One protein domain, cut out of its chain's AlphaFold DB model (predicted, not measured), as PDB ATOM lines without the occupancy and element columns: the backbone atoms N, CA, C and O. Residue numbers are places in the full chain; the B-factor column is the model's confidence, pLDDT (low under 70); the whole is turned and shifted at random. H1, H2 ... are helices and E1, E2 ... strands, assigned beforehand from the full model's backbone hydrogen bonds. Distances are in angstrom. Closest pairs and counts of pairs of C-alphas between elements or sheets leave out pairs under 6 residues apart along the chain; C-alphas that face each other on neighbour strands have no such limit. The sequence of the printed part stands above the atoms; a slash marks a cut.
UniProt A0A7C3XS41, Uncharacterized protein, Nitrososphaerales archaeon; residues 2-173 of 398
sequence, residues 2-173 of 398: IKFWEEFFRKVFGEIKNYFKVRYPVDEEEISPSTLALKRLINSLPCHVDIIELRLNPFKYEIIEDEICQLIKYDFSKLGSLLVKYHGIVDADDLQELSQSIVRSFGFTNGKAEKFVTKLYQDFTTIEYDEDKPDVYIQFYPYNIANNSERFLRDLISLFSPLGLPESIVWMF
ATOM      1  N   ILE A   2      56.430  94.196  65.557       92.81
ATOM      2  CA  ILE A   2      55.010  94.567  65.797       92.81
ATOM      3  C   ILE A   2      54.729  96.063  65.557       92.81
ATOM      4  O   ILE A   2      53.873  96.392  64.747       92.81
ATOM      5  N   LYS A   3      55.516  96.968  66.164       95.56
ATOM      6  CA  LYS A   3      55.360  98.425  65.965       95.56
ATOM      7  C   LYS A   3      55.449  98.861  64.498       95.56
ATOM      8  O   LYS A   3      54.702  99.733  64.076       95.56
ATOM      9  N   PHE A   4      56.340  98.233  63.727       97.25
ATOM     10  CA  PHE A   4      56.477  98.511  62.297       97.25
ATOM     11  C   PHE A   4      55.179  98.173  61.557       97.25
ATOM     12  O   PHE A   4      54.667  98.999  60.809       97.25
ATOM     13  N   TRP A   5      54.604  96.996  61.817       97.75
ATOM     14  CA  TRP A   5      53.354  96.588  61.185       97.75
ATOM     15  C   TRP A   5      52.155  97.441  61.624       97.75
ATOM     16  O   TRP A   5      51.313  97.783  60.797       97.75
ATOM     17  N   GLU A   6      52.090  97.855  62.891       97.94
ATOM     18  CA  GLU A   6      51.065  98.798  63.361       97.94
ATOM     19  C   GLU A   6      51.134 100.147  62.630       97.94
ATOM     20  O   GLU A   6      50.105 100.683  62.216       97.94
ATOM     21  N   GLU A   7      52.334 100.703  62.447       98.12
ATOM     22  CA  GLU A   7      52.536 101.943  61.689       98.12
ATOM     23  C   GLU A   7      52.199 101.760  60.203       98.12
ATOM     24  O   GLU A   7      51.504 102.599  59.621       98.12
ATOM     25  N   PHE A   8      52.615 100.635  59.612       98.25
ATOM     26  CA  PHE A   8      52.326 100.273  58.226       98.25
ATOM     27  C   PHE A   8      50.817 100.220  57.953       98.25
ATOM     28  O   PHE A   8      50.317 100.954  57.099       98.25
ATOM     29  N   PHE A   9      50.057  99.424  58.714       98.06
ATOM     30  CA  PHE A   9      48.610  99.288  58.501       98.06
ATOM     31  C   PHE A   9      47.842 100.564  58.840       98.06
ATOM     32  O   PHE A   9      46.869 100.892  58.161       98.06
ATOM     33  N   ARG A  10      48.296 101.342  59.831       98.25
ATOM     34  CA  ARG A  10      47.716 102.660  60.116       98.25
ATOM     35  C   ARG A  10      47.834 103.592  58.911       98.25
ATOM     36  O   ARG A  10      46.857 104.264  58.577       98.25
ATOM     37  N   LYS A  11      49.001 103.615  58.258       98.12
ATOM     38  CA  LYS A  11      49.228 104.401  57.040       98.12
ATOM     39  C   LYS A  11      48.335 103.911  55.899       98.12
ATOM     40  O   LYS A  11      47.583 104.711  55.350       98.12
ATOM     41  N   VAL A  12      48.350 102.609  55.605       97.62
ATOM     42  CA  VAL A  12      47.568 102.015  54.506       97.62
ATOM     43  C   VAL A  12      46.068 102.274  54.675       97.62
ATOM     44  O   VAL A  12      45.423 102.775  53.755       97.62
ATOM     45  N   PHE A  13      45.492 102.017  55.854       97.81
ATOM     46  CA  PHE A  13      44.069 102.283  56.090       97.81
ATOM     47  C   PHE A  13      43.723 103.776  55.985       97.81
ATOM     48  O   PHE A  13      42.644 104.124  55.500       97.81
ATOM     49  N   GLY A  14      44.631 104.669  56.390       97.81
ATOM     50  CA  GLY A  14      44.476 106.110  56.182       97.81
ATOM     51  C   GLY A  14      44.436 106.496  54.700       97.81
ATOM     52  O   GLY A  14      43.588 107.290  54.288       97.81
ATOM     53  N   GLU A  15      45.304 105.898  53.884       97.44
ATOM     54  CA  GLU A  15      45.357 106.130  52.438       97.44
ATOM     55  C   GLU A  15      44.117 105.586  51.716       97.44
ATOM     56  O   GLU A  15      43.573 106.280  50.857       97.44
ATOM     57  N   ILE A  16      43.595 104.422  52.120       95.62
ATOM     58  CA  ILE A  16      42.328 103.881  51.598       95.62
ATOM     59  C   ILE A  16      41.179 104.848  51.878       95.62
ATOM     60  O   ILE A  16      40.444 105.221  50.962       95.62
ATOM     61  N   LYS A  17      41.042 105.322  53.123       95.94
ATOM     62  CA  LYS A  17      40.015 106.315  53.474       95.94
ATOM     63  C   LYS A  17      40.121 107.568  52.613       95.94
ATOM     64  O   LYS A  17      39.110 108.059  52.109       95.94
ATOM     65  N   ASN A  18      41.337 108.081  52.427       95.56
ATOM     66  CA  ASN A  18      41.563 109.266  51.611       95.56
ATOM     67  C   ASN A  18      41.210 109.021  50.136       95.56
ATOM     68  O   ASN A  18      40.520 109.840  49.529       95.56
ATOM     69  N   TYR A  19      41.612 107.876  49.579       93.94
ATOM     70  CA  TYR A  19      41.274 107.486  48.214       93.94
ATOM     71  C   TYR A  19      39.757 107.475  47.998       93.94
ATOM     72  O   TYR A  19      39.267 108.104  47.059       93.94
ATOM     73  N   PHE A  20      38.997 106.837  48.892       90.69
ATOM     74  CA  PHE A  20      37.538 106.776  48.772       90.69
ATOM     75  C   PHE A  20      36.867 108.135  48.963       90.69
ATOM     76  O   PHE A  20      35.956 108.464  48.207       90.69
ATOM     77  N   LYS A  21      37.355 108.957  49.898       91.31
ATOM     78  CA  LYS A  21      36.865 110.326  50.096       91.31
ATOM     79  C   LYS A  21      37.038 111.194  48.843       91.31
ATOM     80  O   LYS A  21      36.146 111.969  48.516       91.31
ATOM     81  N   VAL A  22      38.165 111.064  48.139       91.94
ATOM     82  CA  VAL A  22      38.450 111.818  46.904       91.94
ATOM     83  C   VAL A  22      37.688 111.250  45.703       91.94
ATOM     84  O   VAL A  22      37.183 112.008  44.879       91.94
ATOM     85  N   ARG A  23      37.608 109.920  45.582       85.81
ATOM     86  CA  ARG A  23      36.990 109.228  44.441       85.81
ATOM     87  C   ARG A  23      35.464 109.314  44.456       85.81
ATOM     88  O   ARG A  23      34.858 109.397  43.390       85.81
ATOM     89  N   TYR A  24      34.870 109.305  45.645       83.12
ATOM     90  CA  TYR A  24      33.427 109.341  45.864       83.12
ATOM     91  C   TYR A  24      33.064 110.546  46.744       83.12
ATOM     92  O   TYR A  24      32.627 110.368  47.881       83.12
ATOM     93  N   PRO A  25      33.220 111.783  46.228       79.06
ATOM     94  CA  PRO A  25      32.942 113.015  46.974       79.06
ATOM     95  C   PRO A  25      31.437 113.270  47.181       79.06
ATOM     96  O   PRO A  25      31.044 114.368  47.559       79.06
ATOM     97  N   VAL A  26      30.601 112.285  46.863       73.25
ATOM     98  CA  VAL A  26      29.163 112.430  46.668       73.25
ATOM     99  C   VAL A  26      28.428 112.430  48.011       73.25
ATOM    100  O   VAL A  26      28.842 111.747  48.962       73.25
ATOM    101  N   ASP A  27      27.339 113.197  48.050       76.56
ATOM    102  CA  ASP A  27      26.327 113.161  49.102       76.56
ATOM    103  C   ASP A  27      25.848 111.716  49.335       76.56
ATOM    104  O   ASP A  27      25.730 110.923  48.397       76.56
ATOM    105  N   GLU A  28      25.622 111.347  50.595       77.31
ATOM    106  CA  GLU A  28      25.161 109.999  50.950       77.31
ATOM    107  C   GLU A  28      23.792 109.681  50.335       77.31
ATOM    108  O   GLU A  28      23.513 108.515  50.063       77.31
ATOM    109  N   GLU A  29      22.998 110.708  50.023       76.88
ATOM    110  CA  GLU A  29      21.677 110.583  49.402       76.88
ATOM    111  C   GLU A  29      21.712 110.187  47.912       76.88
ATOM    112  O   GLU A  29      20.720 109.686  47.382       76.88
ATOM    113  N   GLU A  30      22.837 110.372  47.213       81.19
ATOM    114  CA  GLU A  30      22.931 110.105  45.765       81.19
ATOM    115  C   GLU A  30      23.609 108.764  45.423       81.19
ATOM    116  O   GLU A  30      23.718 108.399  44.246       81.19
ATOM    117  N   ILE A  31      24.091 108.016  46.422       84.25
ATOM    118  CA  ILE A  31      24.796 106.743  46.211       84.25
ATOM    119  C   ILE A  31      23.912 105.538  46.540       84.25
ATOM    120  O   ILE A  31      23.043 105.585  47.403       84.25
ATOM    121  N   SER A  32      24.137 104.420  45.841       83.38
ATOM    122  CA  SER A  32      23.373 103.192  46.100       83.38
ATOM    123  C   SER A  32      23.587 102.693  47.541       83.38
ATOM    124  O   SER A  32      24.693 102.869  48.065       83.38
ATOM    125  N   PRO A  33      22.614 101.991  48.157       83.88
ATOM    126  CA  PRO A  33      22.769 101.440  49.506       83.88
ATOM    127  C   PRO A  33      24.041 100.597  49.686       83.88
ATOM    128  O   PRO A  33      24.727 100.719  50.697       83.88
ATOM    129  N   SER A  34      24.423  99.802  48.681       82.69
ATOM    130  CA  SER A  34      25.661  99.009  48.713       82.69
ATOM    131  C   SER A  34      26.925  99.877  48.676       82.69
ATOM    132  O   SER A  34      27.915  99.573  49.337       82.69
ATOM    133  N   THR A  35      26.906 100.986  47.930       84.75
ATOM    134  CA  THR A  35      28.012 101.957  47.914       84.75
ATOM    135  C   THR A  35      28.107 102.709  49.241       84.75
ATOM    136  O   THR A  35      29.212 102.946  49.727       84.75
ATOM    137  N   LEU A  36      26.968 103.054  49.847       87.62
ATOM    138  CA  LEU A  36      26.914 103.684  51.164       87.62
ATOM    139  C   LEU A  36      27.446 102.748  52.255       87.62
ATOM    140  O   LEU A  36      28.271 103.163  53.067       87.62
ATOM    141  N   ALA A  37      27.056 101.474  52.222       89.69
ATOM    142  CA  ALA A  37      27.570 100.443  53.116       89.69
ATOM    143  C   ALA A  37      29.100 100.316  53.019       89.69
ATOM    144  O   ALA A  37      29.808 100.387  54.023       89.69
ATOM    145  N   LEU A  38      29.632 100.240  51.797       90.25
ATOM    146  CA  LEU A  38      31.072 100.215  51.545       90.25
ATOM    147  C   LEU A  38      31.783 101.477  52.067       90.25
ATOM    148  O   LEU A  38      32.830 101.384  52.705       90.25
ATOM    149  N   LYS A  39      31.200 102.665  51.855       90.12
ATOM    150  CA  LYS A  39      31.717 103.936  52.388       90.12
ATOM    151  C   LYS A  39      31.776 103.912  53.921       90.12
ATOM    152  O   LYS A  39      32.784 104.319  54.499       90.12
ATOM    153  N   ARG A  40      30.733 103.400  54.582       92.19
ATOM    154  CA  ARG A  40      30.670 103.249  56.047       92.19
ATOM    155  C   ARG A  40      31.706 102.256  56.570       92.19
ATOM    156  O   ARG A  40      32.402 102.584  57.531       92.19
ATOM    157  N   LEU A  41      31.876 101.110  55.911       93.12
ATOM    158  CA  LEU A  41      32.927 100.139  56.225       93.12
ATOM    159  C   LEU A  41      34.314 100.793  56.177       93.12
ATOM    160  O   LEU A  41      35.074 100.731  57.141       93.12
ATOM    161  N   ILE A  42      34.623 101.482  55.078       94.44
ATOM    162  CA  ILE A  42      35.927 102.122  54.870       94.44
ATOM    163  C   ILE A  42      36.172 103.218  55.906       94.44
ATOM    164  O   ILE A  42      37.260 103.306  56.473       94.44
ATOM    165  N   ASN A  43      35.155 104.023  56.217       93.94
ATOM    166  CA  ASN A  43      35.240 105.033  57.269       93.94
ATOM    167  C   ASN A  43      35.461 104.420  58.661       93.94
ATOM    168  O   ASN A  43      36.114 105.058  59.493       93.94
ATOM    169  N   SER A  44      34.988 103.190  58.881       95.62
ATOM    170  CA  SER A  44      35.117 102.445  60.139       95.62
ATOM    171  C   SER A  44      36.479 101.771  60.326       95.62
ATOM    172  O   SER A  44      36.791 101.347  61.436       95.62
ATOM    173  N   LEU A  45      37.326 101.702  59.292       96.19
ATOM    174  CA  LEU A  45      38.720 101.265  59.442       96.19
ATOM    175  C   LEU A  45      39.455 102.141  60.484       96.19
ATOM    176  O   LEU A  45      39.076 103.292  60.695       96.19
ATOM    177  N   PRO A  46      40.533 101.688  61.136       97.56
ATOM    178  CA  PRO A  46      41.202 100.399  60.975       97.56
ATOM    179  C   PRO A  46      40.401  99.222  61.554       97.56
ATOM    180  O   PRO A  46      39.447  99.421  62.304       97.56
ATOM    181  N   CYS A  47      40.816  98.005  61.207       96.50
ATOM    182  CA  CYS A  47      40.380  96.754  61.830       96.50
ATOM    183  C   CYS A  47      41.579  95.999  62.430       96.50
ATOM    184  O   CYS A  47      42.729  96.433  62.289       96.50
ATOM    185  N   HIS A  48      41.322  94.883  63.119       97.62
ATOM    186  CA  HIS A  48      42.383  94.008  63.632       97.62
ATOM    187  C   HIS A  48      43.024  93.230  62.482       97.62
ATOM    188  O   HIS A  48      42.331  92.813  61.552       97.62
ATOM    189  N   VAL A  49      44.344  93.052  62.555       97.94
ATOM    190  CA  VAL A  49      45.135  92.397  61.509       97.94
ATOM    191  C   VAL A  49      46.092  91.379  62.120       97.94
ATOM    192  O   VAL A  49      46.910  91.714  62.974       97.94
ATOM    193  N   ASP A  50      46.046  90.151  61.622       98.25
ATOM    194  CA  ASP A  50      46.989  89.091  61.962       98.25
ATOM    195  C   ASP A  50      47.853  88.778  60.733       98.25
ATOM    196  O   ASP A  50      47.337  88.641  59.624       98.25
ATOM    197  N   ILE A  51      49.170  88.682  60.916       98.31
ATOM    198  CA  ILE A  51      50.143  88.572  59.821       98.31
ATOM    199  C   ILE A  51      51.062  87.382  60.071       98.31
ATOM    200  O   ILE A  51      51.681  87.282  61.136       98.31
ATOM    201  N   ILE A  52      51.187  86.525  59.062       98.25
ATOM    202  CA  ILE A  52      52.226  85.501  58.955       98.25
ATOM    203  C   ILE A  52      53.104  85.864  57.755       98.25
ATOM    204  O   ILE A  52      52.595  86.128  56.664       98.25
ATOM    205  N   GLU A  53      54.420  85.876  57.948       98.38
ATOM    206  CA  GLU A  53      55.370  85.939  56.838       98.38
ATOM    207  C   GLU A  53      55.663  84.521  56.350       98.38
ATOM    208  O   GLU A  53      55.988  83.637  57.140       98.38
ATOM    209  N   LEU A  54      55.534  84.297  55.046       97.81
ATOM    210  CA  LEU A  54      55.792  83.004  54.423       97.81
ATOM    211  C   LEU A  54      57.113  83.065  53.673       97.81
ATOM    212  O   LEU A  54      57.261  83.896  52.776       97.81
ATOM    213  N   ARG A  55      58.057  82.191  54.037       98.12
ATOM    214  CA  ARG A  55      59.287  81.996  53.268       98.12
ATOM    215  C   ARG A  55      59.009  81.027  52.125       98.12
ATOM    216  O   ARG A  55      58.658  79.878  52.374       98.12
ATOM    217  N   LEU A  56      59.154  81.498  50.892       96.06
ATOM    218  CA  LEU A  56      58.890  80.753  49.662       96.06
ATOM    219  C   LEU A  56      60.080  80.883  48.711       96.06
ATOM    220  O   LEU A  56      60.749  81.909  48.666       96.06
ATOM    221  N   ASN A  57      60.328  79.847  47.913       94.06
ATOM    222  CA  ASN A  57      61.339  79.905  46.866       94.06
ATOM    223  C   ASN A  57      60.729  80.485  45.569       94.06
ATOM    224  O   ASN A  57      59.965  79.771  44.910       94.06
ATOM    225  N   PRO A  58      61.084  81.717  45.146       93.75
ATOM    226  CA  PRO A  58      60.538  82.322  43.927       93.75
ATOM    227  C   PRO A  58      60.919  81.544  42.656       93.75
ATOM    228  O   PRO A  58      60.219  81.597  41.653       93.75
ATOM    229  N   PHE A  59      61.987  80.736  42.687       95.12
ATOM    230  CA  PHE A  59      62.361  79.878  41.556       95.12
ATOM    231  C   PHE A  59      61.468  78.639  41.407       95.12
ATOM    232  O   PHE A  59      61.488  77.993  40.361       95.12
ATOM    233  N   LYS A  60      60.710  78.278  42.449       94.62
ATOM    234  CA  LYS A  60      59.805  77.119  42.448       94.62
ATOM    235  C   LYS A  60      58.402  77.481  41.957       94.62
ATOM    236  O   LYS A  60      57.714  76.618  41.416       94.62
ATOM    237  N   TYR A  61      57.990  78.736  42.129       92.56
ATOM    238  CA  TYR A  61      56.631  79.199  41.862       92.56
ATOM    239  C   TYR A  61      56.664  80.503  41.059       92.56
ATOM    240  O   TYR A  61      57.026  81.542  41.594       92.56
ATOM    241  N   GLU A  62      56.242  80.458  39.791       93.44
ATOM    242  CA  GLU A  62      56.347  81.583  38.839       93.44
ATOM    243  C   GLU A  62      55.664  82.877  39.319       93.44
ATOM    244  O   GLU A  62      56.097  83.974  38.982       93.44
ATOM    245  N   ILE A  63      54.605  82.752  40.118       93.50
ATOM    246  CA  ILE A  63      53.826  83.881  40.641       93.50
ATOM    247  C   ILE A  63      54.451  84.542  41.879       93.50
ATOM    248  O   ILE A  63      54.045  85.643  42.237       93.50
ATOM    249  N   ILE A  64      55.409  83.885  42.541       95.75
ATOM    250  CA  ILE A  64      56.052  84.388  43.756       95.75
ATOM    251  C   ILE A  64      57.216  85.300  43.375       95.75
ATOM    252  O   ILE A  64      58.163  84.878  42.716       95.75
ATOM    253  N   GLU A  65      57.154  86.552  43.816       94.19
ATOM    254  CA  GLU A  65      58.109  87.586  43.405       94.19
ATOM    255  C   GLU A  65      59.236  87.801  44.419       94.19
ATOM    256  O   GLU A  65      60.351  88.157  44.044       94.19
ATOM    257  N   ASP A  66      58.954  87.560  45.700       96.25
ATOM    258  CA  ASP A  66      59.878  87.780  46.810       96.25
ATOM    259  C   ASP A  66      60.048  86.498  47.636       96.25
ATOM    260  O   ASP A  66      59.123  85.701  47.763       96.25
ATOM    261  N   GLU A  67      61.213  86.325  48.269       96.75
ATOM    262  CA  GLU A  67      61.462  85.191  49.180       96.75
ATOM    263  C   GLU A  67      60.534  85.219  50.409       96.75
ATOM    264  O   GLU A  67      60.229  84.180  50.987       96.75
ATOM    265  N   ILE A  68      60.081  86.412  50.813       97.88
ATOM    266  CA  ILE A  68      59.176  86.614  51.948       97.88
ATOM    267  C   ILE A  68      57.871  87.250  51.465       97.88
ATOM    268  O   ILE A  68      57.830  88.438  51.139       97.88
ATOM    269  N   CYS A  69      56.799  86.469  51.502       97.44
ATOM    270  CA  CYS A  69      55.429  86.874  51.184       97.44
ATOM    271  C   CYS A  69      54.597  87.062  52.460       97.44
ATOM    272  O   CYS A  69      55.040  86.705  53.556       97.44
ATOM    273  N   GLN A  70      53.377  87.601  52.348       97.62
ATOM    274  CA  GLN A  70      52.492  87.783  53.505       97.62
ATOM    275  C   GLN A  70      51.162  87.066  53.335       97.62
ATOM    276  O   GLN A  70      50.469  87.201  52.327       97.62
ATOM    277  N   LEU A  71      50.779  86.360  54.394       97.50
ATOM    278  CA  LEU A  71      49.435  85.865  54.604       97.50
ATOM    279  C   LEU A  71      48.784  86.711  55.702       97.50
ATOM    280  O   LEU A  71      49.277  86.768  56.830       97.50
ATOM    281  N   ILE A  72      47.695  87.394  55.355       97.62
ATOM    282  CA  ILE A  72      47.092  88.437  56.185       97.62
ATOM    283  C   ILE A  72      45.645  88.074  56.477       97.62
ATOM    284  O   ILE A  72      44.874  87.800  55.560       97.62
ATOM    285  N   LYS A  73      45.271  88.124  57.752       96.50
ATOM    286  CA  LYS A  73      43.894  88.005  58.220       96.50
ATOM    287  C   LYS A  73      43.406  89.364  58.713       96.50
ATOM    288  O   LYS A  73      44.031  89.960  59.584       96.50
ATOM    289  N   TYR A  74      42.269  89.812  58.206       95.94
ATOM    290  CA  TYR A  74      41.542  91.002  58.632       95.94
ATOM    291  C   TYR A  74      40.301  90.575  59.419       95.94
ATOM    292  O   TYR A  74      39.561  89.699  58.974       95.94
ATOM    293  N   ASP A  75      40.064  91.183  60.578       95.25
ATOM    294  CA  ASP A  75      38.877  90.930  61.405       95.25
ATOM    295  C   ASP A  75      38.005  92.191  61.458       95.25
ATOM    296  O   ASP A  75      38.256  93.136  62.219       95.25
ATOM    297  N   PHE A  76      36.981  92.213  60.603       94.00
ATOM    298  CA  PHE A  76      36.052  93.328  60.459       94.00
ATOM    299  C   PHE A  76      35.004  93.396  61.581       94.00
ATOM    300  O   PHE A  76      34.341  94.426  61.695       94.00
ATOM    301  N   SER A  77      34.886  92.412  62.489       92.00
ATOM    302  CA  SER A  77      34.079  92.615  63.711       92.00
ATOM    303  C   SER A  77      34.724  93.594  64.690       92.00
ATOM    304  O   SER A  77      34.056  94.094  65.599       92.00
ATOM    305  N   LYS A  78      36.024  93.875  64.534       94.19
ATOM    306  CA  LYS A  78      36.820  94.725  65.435       94.19
ATOM    307  C   LYS A  78      37.195  96.076  64.822       94.19
ATOM    308  O   LYS A  78      38.299  96.583  65.033       94.19
ATOM    309  N   LEU A  79      36.275  96.669  64.068       94.25
ATOM    310  CA  LEU A  79      36.456  97.982  63.445       94.25
ATOM    311  C   LEU A  79      36.586  99.125  64.464       94.25
ATOM    312  O   LEU A  79      36.160  99.029  65.613       94.25
ATOM    313  N   GLY A  80      37.214 100.219  64.033       95.00
ATOM    314  CA  GLY A  80      37.500 101.399  64.849       95.00
ATOM    315  C   GLY A  80      38.732 101.262  65.749       95.00
ATOM    316  O   GLY A  80      39.148 102.242  66.367       95.00
ATOM    317  N   SER A  81      39.358 100.084  65.799       95.19
ATOM    318  CA  SER A  81      40.573  99.832  66.574       95.19
ATOM    319  C   SER A  81      41.597  99.071  65.739       95.19
ATOM    320  O   SER A  81      41.247  98.149  65.009       95.19
ATOM    321  N   LEU A  82      42.868  99.471  65.829       97.19
ATOM    322  CA  LEU A  82      43.970  98.749  65.200       97.19
ATOM    323  C   LEU A  82      44.691  97.937  66.269       97.19
ATOM    324  O   LEU A  82      45.284  98.513  67.180       97.19
ATOM    325  N   LEU A  83      44.660  96.620  66.121       97.69
ATOM    326  CA  LEU A  83      45.540  95.691  66.814       97.69
ATOM    327  C   LEU A  83      46.226  94.855  65.743       97.69
ATOM    328  O   LEU A  83      45.538  94.275  64.904       97.69
ATOM    329  N   VAL A  84      47.556  94.801  65.775       98.12
ATOM    330  CA  VAL A  84      48.319  93.974  64.841       98.12
ATOM    331  C   VAL A  84      49.016  92.846  65.583       98.12
ATOM    332  O   VAL A  84      49.813  93.091  66.491       98.12
ATOM    333  N   LYS A  85      48.746  91.602  65.183       98.19
ATOM    334  CA  LYS A  85      49.455  90.418  65.674       98.19
ATOM    335  C   LYS A  85      50.384  89.892  64.596       98.19
ATOM    336  O   LYS A  85      49.951  89.514  63.514       98.19
ATOM    337  N   TYR A  86      51.672  89.863  64.906       98.00
ATOM    338  CA  TYR A  86      52.685  89.280  64.040       98.00
ATOM    339  C   TYR A  86      53.078  87.908  64.580       98.00
ATOM    340  O   TYR A  86      53.530  87.803  65.721       98.00
ATOM    341  N   HIS A  87      52.904  86.878  63.756       97.94
ATOM    342  CA  HIS A  87      53.065  85.475  64.148       97.94
ATOM    343  C   HIS A  87      54.420  84.875  63.744       97.94
ATOM    344  O   HIS A  87      54.670  83.700  63.993       97.94
ATOM    345  N   GLY A  88      55.319  85.689  63.182       97.44
ATOM    346  CA  GLY A  88      56.655  85.264  62.764       97.44
ATOM    347  C   GLY A  88      56.736  84.842  61.297       97.44
ATOM    348  O   GLY A  88      55.811  85.071  60.514       97.44
ATOM    349  N   ILE A  89      57.881  84.247  60.954       98.12
ATOM    350  CA  ILE A  89      58.175  83.685  59.633       98.12
ATOM    351  C   ILE A  89      57.970  82.176  59.703       98.12
ATOM    352  O   ILE A  89      58.516  81.534  60.600       98.12
ATOM    353  N   VAL A  90      57.234  81.627  58.744       97.88
ATOM    354  CA  VAL A  90      57.009  80.188  58.585       97.88
ATOM    355  C   VAL A  90      57.611  79.741  57.259       97.88
ATOM    356  O   VAL A  90      57.445  80.425  56.244       97.88
ATOM    357  N   ASP A  91      58.326  78.617  57.268       96.81
ATOM    358  CA  ASP A  91      58.800  78.001  56.035       96.81
ATOM    359  C   ASP A  91      57.619  77.351  55.316       96.81
ATOM    360  O   ASP A  91      56.973  76.440  55.831       96.81
ATOM    361  N   ALA A  92      57.294  77.863  54.137       93.75
ATOM    362  CA  ALA A  92      56.124  77.422  53.411       93.75
ATOM    363  C   ALA A  92      56.372  76.061  52.719       93.75
ATOM    364  O   ALA A  92      55.423  75.382  52.332       93.75
ATOM    365  N   ASP A  93      57.622  75.605  52.587       92.38
ATOM    366  CA  ASP A  93      57.894  74.248  52.101       92.38
ATOM    367  C   ASP A  93      57.539  73.165  53.148       92.38
ATOM    368  O   ASP A  93      57.314  72.010  52.773       92.38
ATOM    369  N   ASP A  94      57.382  73.529  54.430       95.94
ATOM    370  CA  ASP A  94      56.800  72.668  55.467       95.94
ATOM    371  C   ASP A  94      55.279  72.894  55.578       95.94
ATOM    372  O   ASP A  94      54.766  73.687  56.372       95.94
ATOM    373  N   LEU A  95      54.520  72.152  54.762       95.12
ATOM    374  CA  LEU A  95      53.055  72.249  54.717       95.12
ATOM    375  C   LEU A  95      52.385  71.922  56.062       95.12
ATOM    376  O   LEU A  95      51.296  72.434  56.350       95.12
ATOM    377  N   GLN A  96      53.006  71.067  56.881       95.69
ATOM    378  CA  GLN A  96      52.470  70.692  58.186       95.69
ATOM    379  C   GLN A  96      52.657  71.841  59.180       95.69
ATOM    380  O   GLN A  96      51.700  72.211  59.867       95.69
ATOM    381  N   GLU A  97      53.849  72.440  59.225       96.50
ATOM    382  CA  GLU A  97      54.123  73.623  60.041       96.50
ATOM    383  C   GLU A  97      53.248  74.809  59.618       96.50
ATOM    384  O   GLU A  97      52.667  75.486  60.477       96.50
ATOM    385  N   LEU A  98      53.084  75.037  58.312       96.19
ATOM    386  CA  LEU A  98      52.210  76.081  57.779       96.19
ATOM    387  C   LEU A  98      50.757  75.882  58.221       96.19
ATOM    388  O   LEU A  98      50.142  76.803  58.765       96.19
ATOM    389  N   SER A  99      50.227  74.666  58.069       96.25
ATOM    390  CA  SER A  99      48.864  74.335  58.497       96.25
ATOM    391  C   SER A  99      48.679  74.565  60.001       96.25
ATOM    392  O   SER A  99      47.721  75.216  60.422       96.25
ATOM    393  N   GLN A 100      49.627  74.111  60.830       96.81
ATOM    394  CA  GLN A 100      49.593  74.330  62.282       96.81
ATOM    395  C   GLN A 100      49.703  75.810  62.658       96.81
ATOM    396  O   GLN A 100      49.085  76.265  63.625       96.81
ATOM    397  N   SER A 101      50.487  76.584  61.914       96.38
ATOM    398  CA  SER A 101      50.640  78.020  62.140       96.38
ATOM    399  C   SER A 101      49.365  78.779  61.785       96.38
ATOM    400  O   SER A 101      48.967  79.652  62.553       96.38
ATOM    401  N   ILE A 102      48.653  78.387  60.726       95.31
ATOM    402  CA  ILE A 102      47.329  78.932  60.387       95.31
ATOM    403  C   ILE A 102      46.294  78.578  61.462       95.31
ATOM    404  O   ILE A 102      45.558  79.458  61.906       95.31
ATOM    405  N   VAL A 103      46.264  77.335  61.955       95.19
ATOM    406  CA  VAL A 103      45.376  76.928  63.065       95.19
ATOM    407  C   VAL A 103      45.607  77.802  64.299       95.19
ATOM    408  O   VAL A 103      44.664  78.397  64.822       95.19
ATOM    409  N   ARG A 104      46.867  77.934  64.735       96.44
ATOM    410  CA  ARG A 104      47.234  78.712  65.931       96.44
ATOM    411  C   ARG A 104      46.953  80.204  65.775       96.44
ATOM    412  O   ARG A 104      46.463  80.831  66.711       96.44
ATOM    413  N   SER A 105      47.276  80.762  64.613       94.62
ATOM    414  CA  SER A 105      47.250  82.207  64.380       94.62
ATOM    415  C   SER A 105      45.859  82.694  63.994       94.62
ATOM    416  O   SER A 105      45.375  83.697  64.507       94.62
ATOM    417  N   PHE A 106      45.188  81.983  63.087       94.19
ATOM    418  CA  PHE A 106      43.926  82.430  62.501       94.19
ATOM    419  C   PHE A 106      42.700  81.766  63.128       94.19
ATOM    420  O   PHE A 106      41.592  82.275  62.944       94.19
ATOM    421  N   GLY A 107      42.887  80.719  63.940       91.25
ATOM    422  CA  GLY A 107      41.812  80.034  64.660       91.25
ATOM    423  C   GLY A 107      41.033  79.041  63.800       91.25
ATOM    424  O   GLY A 107      39.873  78.763  64.097       91.25
ATOM    425  N   PHE A 108      41.642  78.538  62.725       91.12
ATOM    426  CA  PHE A 108      41.053  77.515  61.862       91.12
ATOM    427  C   PHE A 108      41.022  76.154  62.562       91.12
ATOM    428  O   PHE A 108      41.860  75.857  63.410       91.12
ATOM    429  N   THR A 109      40.089  75.283  62.172       93.19
ATOM    430  CA  THR A 109      40.203  73.854  62.494       93.19
ATOM    431  C   THR A 109      41.289  73.220  61.621       93.19
ATOM    432  O   THR A 109      41.534  73.693  60.511       93.19
ATOM    433  N   ASN A 110      41.910  72.127  62.080       92.12
ATOM    434  CA  ASN A 110      42.966  71.439  61.317       92.12
ATOM    435  C   ASN A 110      42.530  71.133  59.873       92.12
ATOM    436  O   ASN A 110      43.219  71.502  58.928       92.12
ATOM    437  N   GLY A 111      41.329  70.572  59.693       93.25
ATOM    438  CA  GLY A 111      40.809  70.247  58.363       93.25
ATOM    439  C   GLY A 111      40.514  71.467  57.478       93.25
ATOM    440  O   GLY A 111      40.635  71.363  56.260       93.25
ATOM    441  N   LYS A 112      40.144  72.626  58.049       91.56
ATOM    442  CA  LYS A 112      40.007  73.875  57.276       91.56
ATOM    443  C   LYS A 112      41.378  74.423  56.873       91.56
ATOM    444  O   LYS A 112      41.552  74.807  55.725       91.56
ATOM    445  N   ALA A 113      42.355  74.411  57.781       93.94
ATOM    446  CA  ALA A 113      43.710  74.876  57.492       93.94
ATOM    447  C   ALA A 113      44.391  74.044  56.396       93.94
ATOM    448  O   ALA A 113      44.945  74.617  55.465       93.94
ATOM    449  N   GLU A 114      44.280  72.715  56.441       94.81
ATOM    450  CA  GLU A 114      44.823  71.828  55.401       94.81
ATOM    451  C   GLU A 114      44.207  72.103  54.019       94.81
ATOM    452  O   GLU A 114      44.916  72.164  53.009       94.81
ATOM    453  N   LYS A 115      42.884  72.318  53.961       93.81
ATOM    454  CA  LYS A 115      42.186  72.697  52.722       93.81
ATOM    455  C   LYS A 115      42.634  74.064  52.211       93.81
ATOM    456  O   LYS A 115      42.914  74.184  51.020       93.81
ATOM    457  N   PHE A 116      42.736  75.052  53.099       93.50
ATOM    458  CA  PHE A 116      43.224  76.388  52.764       93.50
ATOM    459  C   PHE A 116      44.636  76.323  52.177       93.50
ATOM    460  O   PHE A 116      44.875  76.859  51.101       93.50
ATOM    461  N   VAL A 117      45.560  75.611  52.833       94.94
ATOM    462  CA  VAL A 117      46.937  75.433  52.343       94.94
ATOM    463  C   VAL A 117      46.936  74.728  50.991       94.94
ATOM    464  O   VAL A 117      47.597  75.181  50.066       94.94
ATOM    465  N   THR A 118      46.140  73.672  50.820       94.25
ATOM    466  CA  THR A 118      46.038  72.981  49.526       94.25
ATOM    467  C   THR A 118      45.603  73.936  48.412       94.25
ATOM    468  O   THR A 118      46.195  73.925  47.337       94.25
ATOM    469  N   LYS A 119      44.601  74.784  48.669       93.31
ATOM    470  CA  LYS A 119      44.095  75.776  47.712       93.31
ATOM    471  C   LYS A 119      45.115  76.882  47.435       93.31
ATOM    472  O   LYS A 119      45.343  77.214  46.276       93.31
ATOM    473  N   LEU A 120      45.798  77.370  48.472       94.06
ATOM    474  CA  LEU A 120      46.854  78.375  48.351       94.06
ATOM    475  C   LEU A 120      47.924  77.959  47.330       94.06
ATOM    476  O   LEU A 120      48.316  78.773  46.504       94.06
ATOM    477  N   TYR A 121      48.340  76.690  47.331       93.44
ATOM    478  CA  TYR A 121      49.362  76.175  46.408       93.44
ATOM    479  C   TYR A 121      48.834  75.834  45.009       93.44
ATOM    480  O   TYR A 121      49.633  75.530  44.123       93.44
ATOM    481  N   GLN A 122      47.515  75.863  44.787       91.31
ATOM    482  CA  GLN A 122      46.941  75.668  43.453       91.31
ATOM    483  C   GLN A 122      47.074  76.922  42.592       91.31
ATOM    484  O   GLN A 122      47.323  76.798  41.393       91.31
ATOM    485  N   ASP A 123      46.897  78.107  43.181       87.75
ATOM    486  CA  ASP A 123      46.823  79.352  42.414       87.75
ATOM    487  C   ASP A 123      47.589  80.545  43.001       87.75
ATOM    488  O   ASP A 123      47.814  81.505  42.270       87.75
ATOM    489  N   PHE A 124      47.987  80.524  44.280       88.88
ATOM    490  CA  PHE A 124      48.572  81.667  45.003       88.88
ATOM    491  C   PHE A 124      47.799  82.992  44.838       88.88
ATOM    492  O   PHE A 124      48.334  84.080  45.046       88.88
ATOM    493  N   THR A 125      46.514  82.906  44.510       82.94
ATOM    494  CA  THR A 125      45.567  84.030  44.457       82.94
ATOM    495  C   THR A 125      44.463  83.861  45.498       82.94
ATOM    496  O   THR A 125      43.448  84.555  45.471       82.94
ATOM    497  N   THR A 126      44.667  82.926  46.431       77.56
ATOM    498  CA  THR A 126      43.655  82.508  47.387       77.56
ATOM    499  C   THR A 126      43.235  83.663  48.289       77.56
ATOM    500  O   THR A 126      43.988  84.196  49.109       77.56
ATOM    501  N   ILE A 127      41.964  83.989  48.118       80.81
ATOM    502  CA  ILE A 127      41.141  84.797  48.992       80.81
ATOM    503  C   ILE A 127      40.174  83.828  49.678       80.81
ATOM    504  O   ILE A 127      39.498  83.046  48.996       80.81
ATOM    505  N   GLU A 128      40.114  83.853  51.009       84.31
ATOM    506  CA  GLU A 128      39.216  82.981  51.767       84.31
ATOM    507  C   GLU A 128      38.462  83.719  52.872       84.31
ATOM    508  O   GLU A 128      38.934  84.693  53.460       84.31
ATOM    509  N   TYR A 129      37.265  83.204  53.135       82.75
ATOM    510  CA  TYR A 129      36.324  83.681  54.134       82.75
ATOM    511  C   TYR A 129      36.103  82.567  55.140       82.75
ATOM    512  O   TYR A 129      35.987  81.402  54.755       82.75
ATOM    513  N   ASP A 130      36.006  82.916  56.416       80.44
ATOM    514  CA  ASP A 130      35.526  81.950  57.394       80.44
ATOM    515  C   ASP A 130      33.995  81.903  57.308       80.44
ATOM    516  O   ASP A 130      33.317  82.844  57.710       80.44
ATOM    517  N   GLU A 131      33.433  80.822  56.763       79.50
ATOM    518  CA  GLU A 131      31.973  80.644  56.659       79.50
ATOM    519  C   GLU A 131      31.266  80.761  58.022       79.50
ATOM    520  O   GLU A 131      30.124  81.213  58.087       79.50
ATOM    521  N   ASP A 132      31.961  80.415  59.113       83.75
ATOM    522  CA  ASP A 132      31.434  80.522  60.477       83.75
ATOM    523  C   ASP A 132      31.572  81.948  61.050       83.75
ATOM    524  O   ASP A 132      30.936  82.283  62.053       83.75
ATOM    525  N   LYS A 133      32.427  82.782  60.442       86.31
ATOM    526  CA  LYS A 133      32.746  84.158  60.852       86.31
ATOM    527  C   LYS A 133      32.855  85.054  59.615       86.31
ATOM    528  O   LYS A 133      33.964  85.367  59.172       86.31
ATOM    529  N   PRO A 134      31.716  85.464  59.035       84.19
ATOM    530  CA  PRO A 134      31.677  86.176  57.755       84.19
ATOM    531  C   PRO A 134      32.373  87.547  57.763       84.19
ATOM    532  O   PRO A 134      32.529  88.162  56.711       84.19
ATOM    533  N   ASP A 135      32.742  88.035  58.942       89.00
ATOM    534  CA  ASP A 135      33.492  89.250  59.233       89.00
ATOM    535  C   ASP A 135      35.021  89.050  59.206       89.00
ATOM    536  O   ASP A 135      35.772  90.024  59.289       89.00
ATOM    537  N   VAL A 136      35.498  87.811  59.075       91.19
ATOM    538  CA  VAL A 136      36.921  87.473  58.990       91.19
ATOM    539  C   VAL A 136      37.318  87.197  57.546       91.19
ATOM    540  O   VAL A 136      36.704  86.392  56.845       91.19
ATOM    541  N   TYR A 137      38.403  87.835  57.121       91.44
ATOM    542  CA  TYR A 137      38.890  87.792  55.751       91.44
ATOM    543  C   TYR A 137      40.373  87.447  55.691       91.44
ATOM    544  O   TYR A 137      41.166  88.084  56.379       91.44
ATOM    545  N   ILE A 138      40.767  86.471  54.872       93.69
ATOM    546  CA  ILE A 138      42.166  86.051  54.733       93.69
ATOM    547  C   ILE A 138      42.612  86.212  53.286       93.69
ATOM    548  O   ILE A 138      41.928  85.788  52.355       93.69
ATOM    549  N   GLN A 139      43.790  86.800  53.109       94.69
ATOM    550  CA  GLN A 139      44.366  87.052  51.800       94.69
ATOM    551  C   GLN A 139      45.867  86.793  51.794       94.69
ATOM    552  O   GLN A 139      46.598  87.234  52.685       94.69
ATOM    553  N   PHE A 140      46.318  86.100  50.753       96.50
ATOM    554  CA  PHE A 140      47.729  85.934  50.448       96.50
ATOM    555  C   PHE A 140      48.207  86.988  49.445       96.50
ATOM    556  O   PHE A 140      47.506  87.312  48.485       96.50
ATOM    557  N   TYR A 141      49.414  87.502  49.669       96.75
ATOM    558  CA  TYR A 141      50.106  88.423  48.775       96.75
ATOM    559  C   TYR A 141      51.423  87.776  48.324       96.75
ATOM    560  O   TYR A 141      52.277  87.533  49.178       96.75
ATOM    561  N   PRO A 142      51.626  87.520  47.016       96.62
ATOM    562  CA  PRO A 142      52.775  86.769  46.492       96.62
ATOM    563  C   PRO A 142      54.075  87.593  46.415       96.62
ATOM    564  O   PRO A 142      54.993  87.274  45.665       96.62
ATOM    565  N   TYR A 143      54.152  88.677  47.179       97.50
ATOM    566  CA  TYR A 143      55.264  89.616  47.224       97.50
ATOM    567  C   TYR A 143      55.368  90.203  48.632       97.50
ATOM    568  O   TYR A 143      54.423  90.132  49.420       97.50
ATOM    569  N   ASN A 144      56.501  90.821  48.943       98.00
ATOM    570  CA  ASN A 144      56.743  91.483  50.209       98.00
ATOM    571  C   ASN A 144      56.021  92.841  50.245       98.00
ATOM    572  O   ASN A 144      56.483  93.828  49.662       98.00
ATOM    573  N   ILE A 145      54.888  92.913  50.943       98.00
ATOM    574  CA  ILE A 145      54.059  94.120  51.051       98.00
ATOM    575  C   ILE A 145      54.783  95.276  51.752       98.00
ATOM    576  O   ILE A 145      54.481  96.436  51.474       98.00
ATOM    577  N   ALA A 146      55.747  94.989  52.638       97.12
ATOM    578  CA  ALA A 146      56.518  96.022  53.327       97.12
ATOM    579  C   ALA A 146      57.423  96.780  52.342       97.12
ATOM    580  O   ALA A 146      57.528  98.005  52.417       97.12
ATOM    581  N   ASN A 147      57.991  96.064  51.369       97.62
ATOM    582  CA  ASN A 147      58.815  96.636  50.301       97.62
ATOM    583  C   ASN A 147      57.974  97.218  49.149       97.62
ATOM    584  O   ASN A 147      58.437  98.100  48.431       97.62
ATOM    585  N   ASN A 148      56.721  96.775  49.005       97.50
ATOM    586  CA  ASN A 148      55.829  97.121  47.894       97.50
ATOM    587  C   ASN A 148      54.527  97.804  48.361       97.50
ATOM    588  O   ASN A 148      53.439  97.514  47.861       97.50
ATOM    589  N   SER A 149      54.630  98.734  49.318       96.88
ATOM    590  CA  SER A 149      53.470  99.360  49.980       96.88
ATOM    591  C   SER A 149      52.451 100.013  49.030       96.88
ATOM    592  O   SER A 149      51.248  99.871  49.237       96.88
ATOM    593  N   GLU A 150      52.895 100.669  47.952       97.38
ATOM    594  CA  GLU A 150      51.989 101.282  46.966       97.38
ATOM    595  C   GLU A 150      51.204 100.239  46.161       97.38
ATOM    596  O   GLU A 150      50.029 100.442  45.847       97.38
ATOM    597  N   ARG A 151      51.842  99.112  45.817       97.12
ATOM    598  CA  ARG A 151      51.168  98.002  45.136       97.12
ATOM    599  C   ARG A 151      50.139  97.372  46.065       97.12
ATOM    600  O   ARG A 151      48.989  97.235  45.661       97.12
ATOM    601  N   PHE A 152      50.529  97.112  47.311       97.38
ATOM    602  CA  PHE A 152      49.634  96.601  48.346       97.38
ATOM    603  C   PHE A 152      48.414  97.501  48.546       97.38
ATOM    604  O   PHE A 152      47.287  97.014  48.565       97.38
ATOM    605  N   LEU A 153      48.609  98.822  48.602       96.50
ATOM    606  CA  LEU A 153      47.507  99.778  48.676       96.50
ATOM    607  C   LEU A 153      46.538  99.630  47.493       96.50
ATOM    608  O   LEU A 153      45.327  99.624  47.704       96.50
ATOM    609  N   ARG A 154      47.038  99.522  46.254       95.69
ATOM    610  CA  ARG A 154      46.178  99.355  45.066       95.69
ATOM    611  C   ARG A 154      45.391  98.048  45.110       95.69
ATOM    612  O   ARG A 154      44.191  98.067  44.834       95.69
ATOM    613  N   ASP A 155      46.047  96.954  45.482       93.94
ATOM    614  CA  ASP A 155      45.420  95.637  45.590       93.94
ATOM    615  C   ASP A 155      44.328  95.654  46.672       93.94
ATOM    616  O   ASP A 155      43.204  95.204  46.445       93.94
ATOM    617  N   LEU A 156      44.609  96.288  47.813       93.44
ATOM    618  CA  LEU A 156      43.655  96.425  48.907       93.44
ATOM    619  C   LEU A 156      42.501  97.387  48.564       93.44
ATOM    620  O   LEU A 156      41.359  97.137  48.929       93.44
ATOM    621  N   ILE A 157      42.732  98.456  47.797       93.38
ATOM    622  CA  ILE A 157      41.648  99.298  47.257       93.38
ATOM    623  C   ILE A 157      40.741  98.490  46.320       93.38
ATOM    624  O   ILE A 157      39.523  98.666  46.353       93.38
ATOM    625  N   SER A 158      41.317  97.614  45.491       91.06
ATOM    626  CA  SER A 158      40.550  96.739  44.596       91.06
ATOM    627  C   SER A 158      39.664  95.765  45.376       91.06
ATOM    628  O   SER A 158      38.543  95.475  44.944       91.06
ATOM    629  N   LEU A 159      40.131  95.313  46.546       88.94
ATOM    630  CA  LEU A 159      39.324  94.526  47.474       88.94
ATOM    631  C   LEU A 159      38.087  95.303  47.930       88.94
ATOM    632  O   LEU A 159      36.981  94.785  47.843       88.94
ATOM    633  N   PHE A 160      38.242  96.568  48.331       87.31
ATOM    634  CA  PHE A 160      37.131  97.450  48.709       87.31
ATOM    635  C   PHE A 160      36.291  97.923  47.505       87.31
ATOM    636  O   PHE A 160      35.798  99.045  47.482       87.31
ATOM    637  N   SER A 161      36.094  97.089  46.484       83.62
ATOM    638  CA  SER A 161      35.134  97.329  45.408       83.62
ATOM    639  C   SER A 161      33.843  96.532  45.646       83.62
ATOM    640  O   SER A 161      33.874  95.524  46.353       83.62
ATOM    641  N   PRO A 162      32.706  96.910  45.025       72.56
ATOM    642  CA  PRO A 162      31.458  96.144  45.129       72.56
ATOM    643  C   PRO A 162      31.553  94.676  44.680       72.56
ATOM    644  O   PRO A 162      30.627  93.918  44.932       72.56
ATOM    645  N   LEU A 163      32.627  94.295  43.979       77.00
ATOM    646  CA  LEU A 163      32.884  92.928  43.520       77.00
ATOM    647  C   LEU A 163      33.995  92.225  44.315       77.00
ATOM    648  O   LEU A 163      34.191  91.029  44.127       77.00
ATOM    649  N   GLY A 164      34.760  92.961  45.128       79.94
ATOM    650  CA  GLY A 164      35.938  92.436  45.818       79.94
ATOM    651  C   GLY A 164      35.629  91.888  47.207       79.94
ATOM    652  O   GLY A 164      36.117  90.818  47.555       79.94
ATOM    653  N   LEU A 165      34.806  92.590  47.991       82.31
ATOM    654  CA  LEU A 165      34.375  92.111  49.303       82.31
ATOM    655  C   LEU A 165      33.161  91.177  49.188       82.31
ATOM    656  O   LEU A 165      32.292  91.408  48.344       82.31
ATOM    657  N   PRO A 166      33.036  90.184  50.083       82.31
ATOM    658  CA  PRO A 166      31.810  89.434  50.278       82.31
ATOM    659  C   PRO A 166      30.634  90.341  50.486       82.31
ATOM    660  O   PRO A 166      30.710  91.341  51.211       82.31
ATOM    661  N   GLU A 167      29.501  89.866  49.997       81.81
ATOM    662  CA  GLU A 167      28.222  90.442  50.347       81.81
ATOM    663  C   GLU A 167      28.056  90.513  51.869       81.81
ATOM    664  O   GLU A 167      27.614  91.537  52.374       81.81
ATOM    665  N   SER A 168      28.485  89.487  52.614       85.00
ATOM    666  CA  SER A 168      28.337  89.426  54.072       85.00
ATOM    667  C   SER A 168      29.017  90.581  54.815       85.00
ATOM    668  O   SER A 168      28.419  91.148  55.727       85.00
ATOM    669  N   ILE A 169      30.223  90.985  54.398       84.69
ATOM    670  CA  ILE A 169      30.948  92.119  54.993       84.69
ATOM    671  C   ILE A 169      30.249  93.436  54.641       84.69
ATOM    672  O   ILE A 169      30.109  94.313  55.492       84.69
ATOM    673  N   VAL A 170      29.765  93.580  53.403       84.19
ATOM    674  CA  VAL A 170      29.017  94.777  52.982       84.19
ATOM    675  C   VAL A 170      27.674  94.870  53.720       84.19
ATOM    676  O   VAL A 170      27.287  95.957  54.149       84.19
ATOM    677  N   TRP A 171      26.991  93.745  53.940       84.12
ATOM    678  CA  TRP A 171      25.711  93.666  54.650       84.12
ATOM    679  C   TRP A 171      25.794  94.156  56.098       84.12
ATOM    680  O   TRP A 171      24.834  94.760  56.565       84.12
ATOM    681  N   MET A 172      26.939  94.007  56.776       84.81
ATOM    682  CA  MET A 172      27.145  94.561  58.127       84.81
ATOM    683  C   MET A 172      26.979  96.089  58.196       84.81
ATOM    684  O   MET A 172      26.712  96.631  59.266       84.81
ATOM    685  N   PHE A 173      27.155  96.786  57.069       86.94
ATOM    686  CA  PHE A 173      27.102  98.249  56.974       86.94
ATOM    687  C   PHE A 173      25.908  98.767  56.177       86.94
ATOM    688  O   PHE A 173      25.708  99.986  56.085       86.94
TER     689      PHE A 173
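AT A GLANCE: This is residues 2 to 173 of the 398 residues of an uncharacterized protein of Nitrososphaerales archaeon (UniProt A0A7C3XS41). A twisted sheet of five strands has H3 and H4 packed over one face; over the other face, the long H1 crosses E3 and E1 with its residues 2 to 10, and short H6 covers E5. H1 runs on past the sheet to H2, which folds back along it, while H5 packs across H1. The printed part has 172 residues, with six named helices and five named strands in the order H1 H2 E1 E2 E3 H3 H4 E4 E5 H5 H6. The sheet's order is E3 E1 E2 E5 E4, mixed, and the class is mixed, helices and strands. The whole is compact, with a radius of gyration of the C-alphas of 16.3 A, in an elongated outline of 52 by 33 by 30 A.

HOW THE PARTS SIT: Start at H1, residues 2 to 23, which touches H2, residues 33 to 44, at C-alphas 17 and 42, 6.0 A apart and the closest; this helical hairpin runs opposite ways at 36 degrees, only just a steep tilt. Next, E1, residues 48 to 55, and E2, residues 68 to 75, form an antiparallel hairpin, with N 52 and O 71 at 2.9 A. Edge strand E3, residues 84 to 91, is parallel to E1, with N 87 and O 51 at 2.9 A. H1 runs across E3 at 66 degrees on the local plane, at a height over the sheet of 11.8 A. On the opposite face, H3, residues 95 to 106, runs along E1, at a height of 8.0 A. H4, residues 110 to 123, touches H3 at a steep tilt of 65 degrees, closest at C-alphas 99 and 113, 5.3 A apart. H4 lies over E4, residues 127 to 130, on the same face as H3; with H1 on the other face, these make three layers, helices on both faces of a sheet. E4 and E5, residues 133 to 141, are an antiparallel hairpin, with N 138 and O 128 at 2.9 A; E5 is antiparallel to E2, with N 72 and O 139 at 2.9 A. H5, residues 149 to 159, touches H1 at a steep tilt of 56 degrees, closest at C-alphas 153 and 12, 6.2 A apart. H6, residues 167 to 171, lies over E5 on the same face as H1 and touches H2, closest at C-alphas 170 and 37, 5.8 A apart. Every O i to N i+4 pair is within hydrogen-bond range in H1, H2, H3, H5 and H6; in H4, 9 of 10 are.

IN THESE COORDINATES: Find C-alpha 2 at (55.010, 94.567, 65.797); from there H1 runs 31.6 A. E1 starts at C-alpha 48, (42.383, 94.008, 63.632), and spans 23.2 A; E2 spans 22.8 A, E5 21.6 A, E3 21.0 A and H4 20.9 A. H6 ends at C-alpha 171, (25.711, 93.666, 54.650).

THE WHOLE: Look to Glu 29 and Asp 94 for the C-alphas farthest apart, 52.0 A. The printed part has no cut; the link from E1 to E2, residues 56 to 67, is long. No printed residue is under 70 in pLDDT, and the mean of the printed part is 92.3.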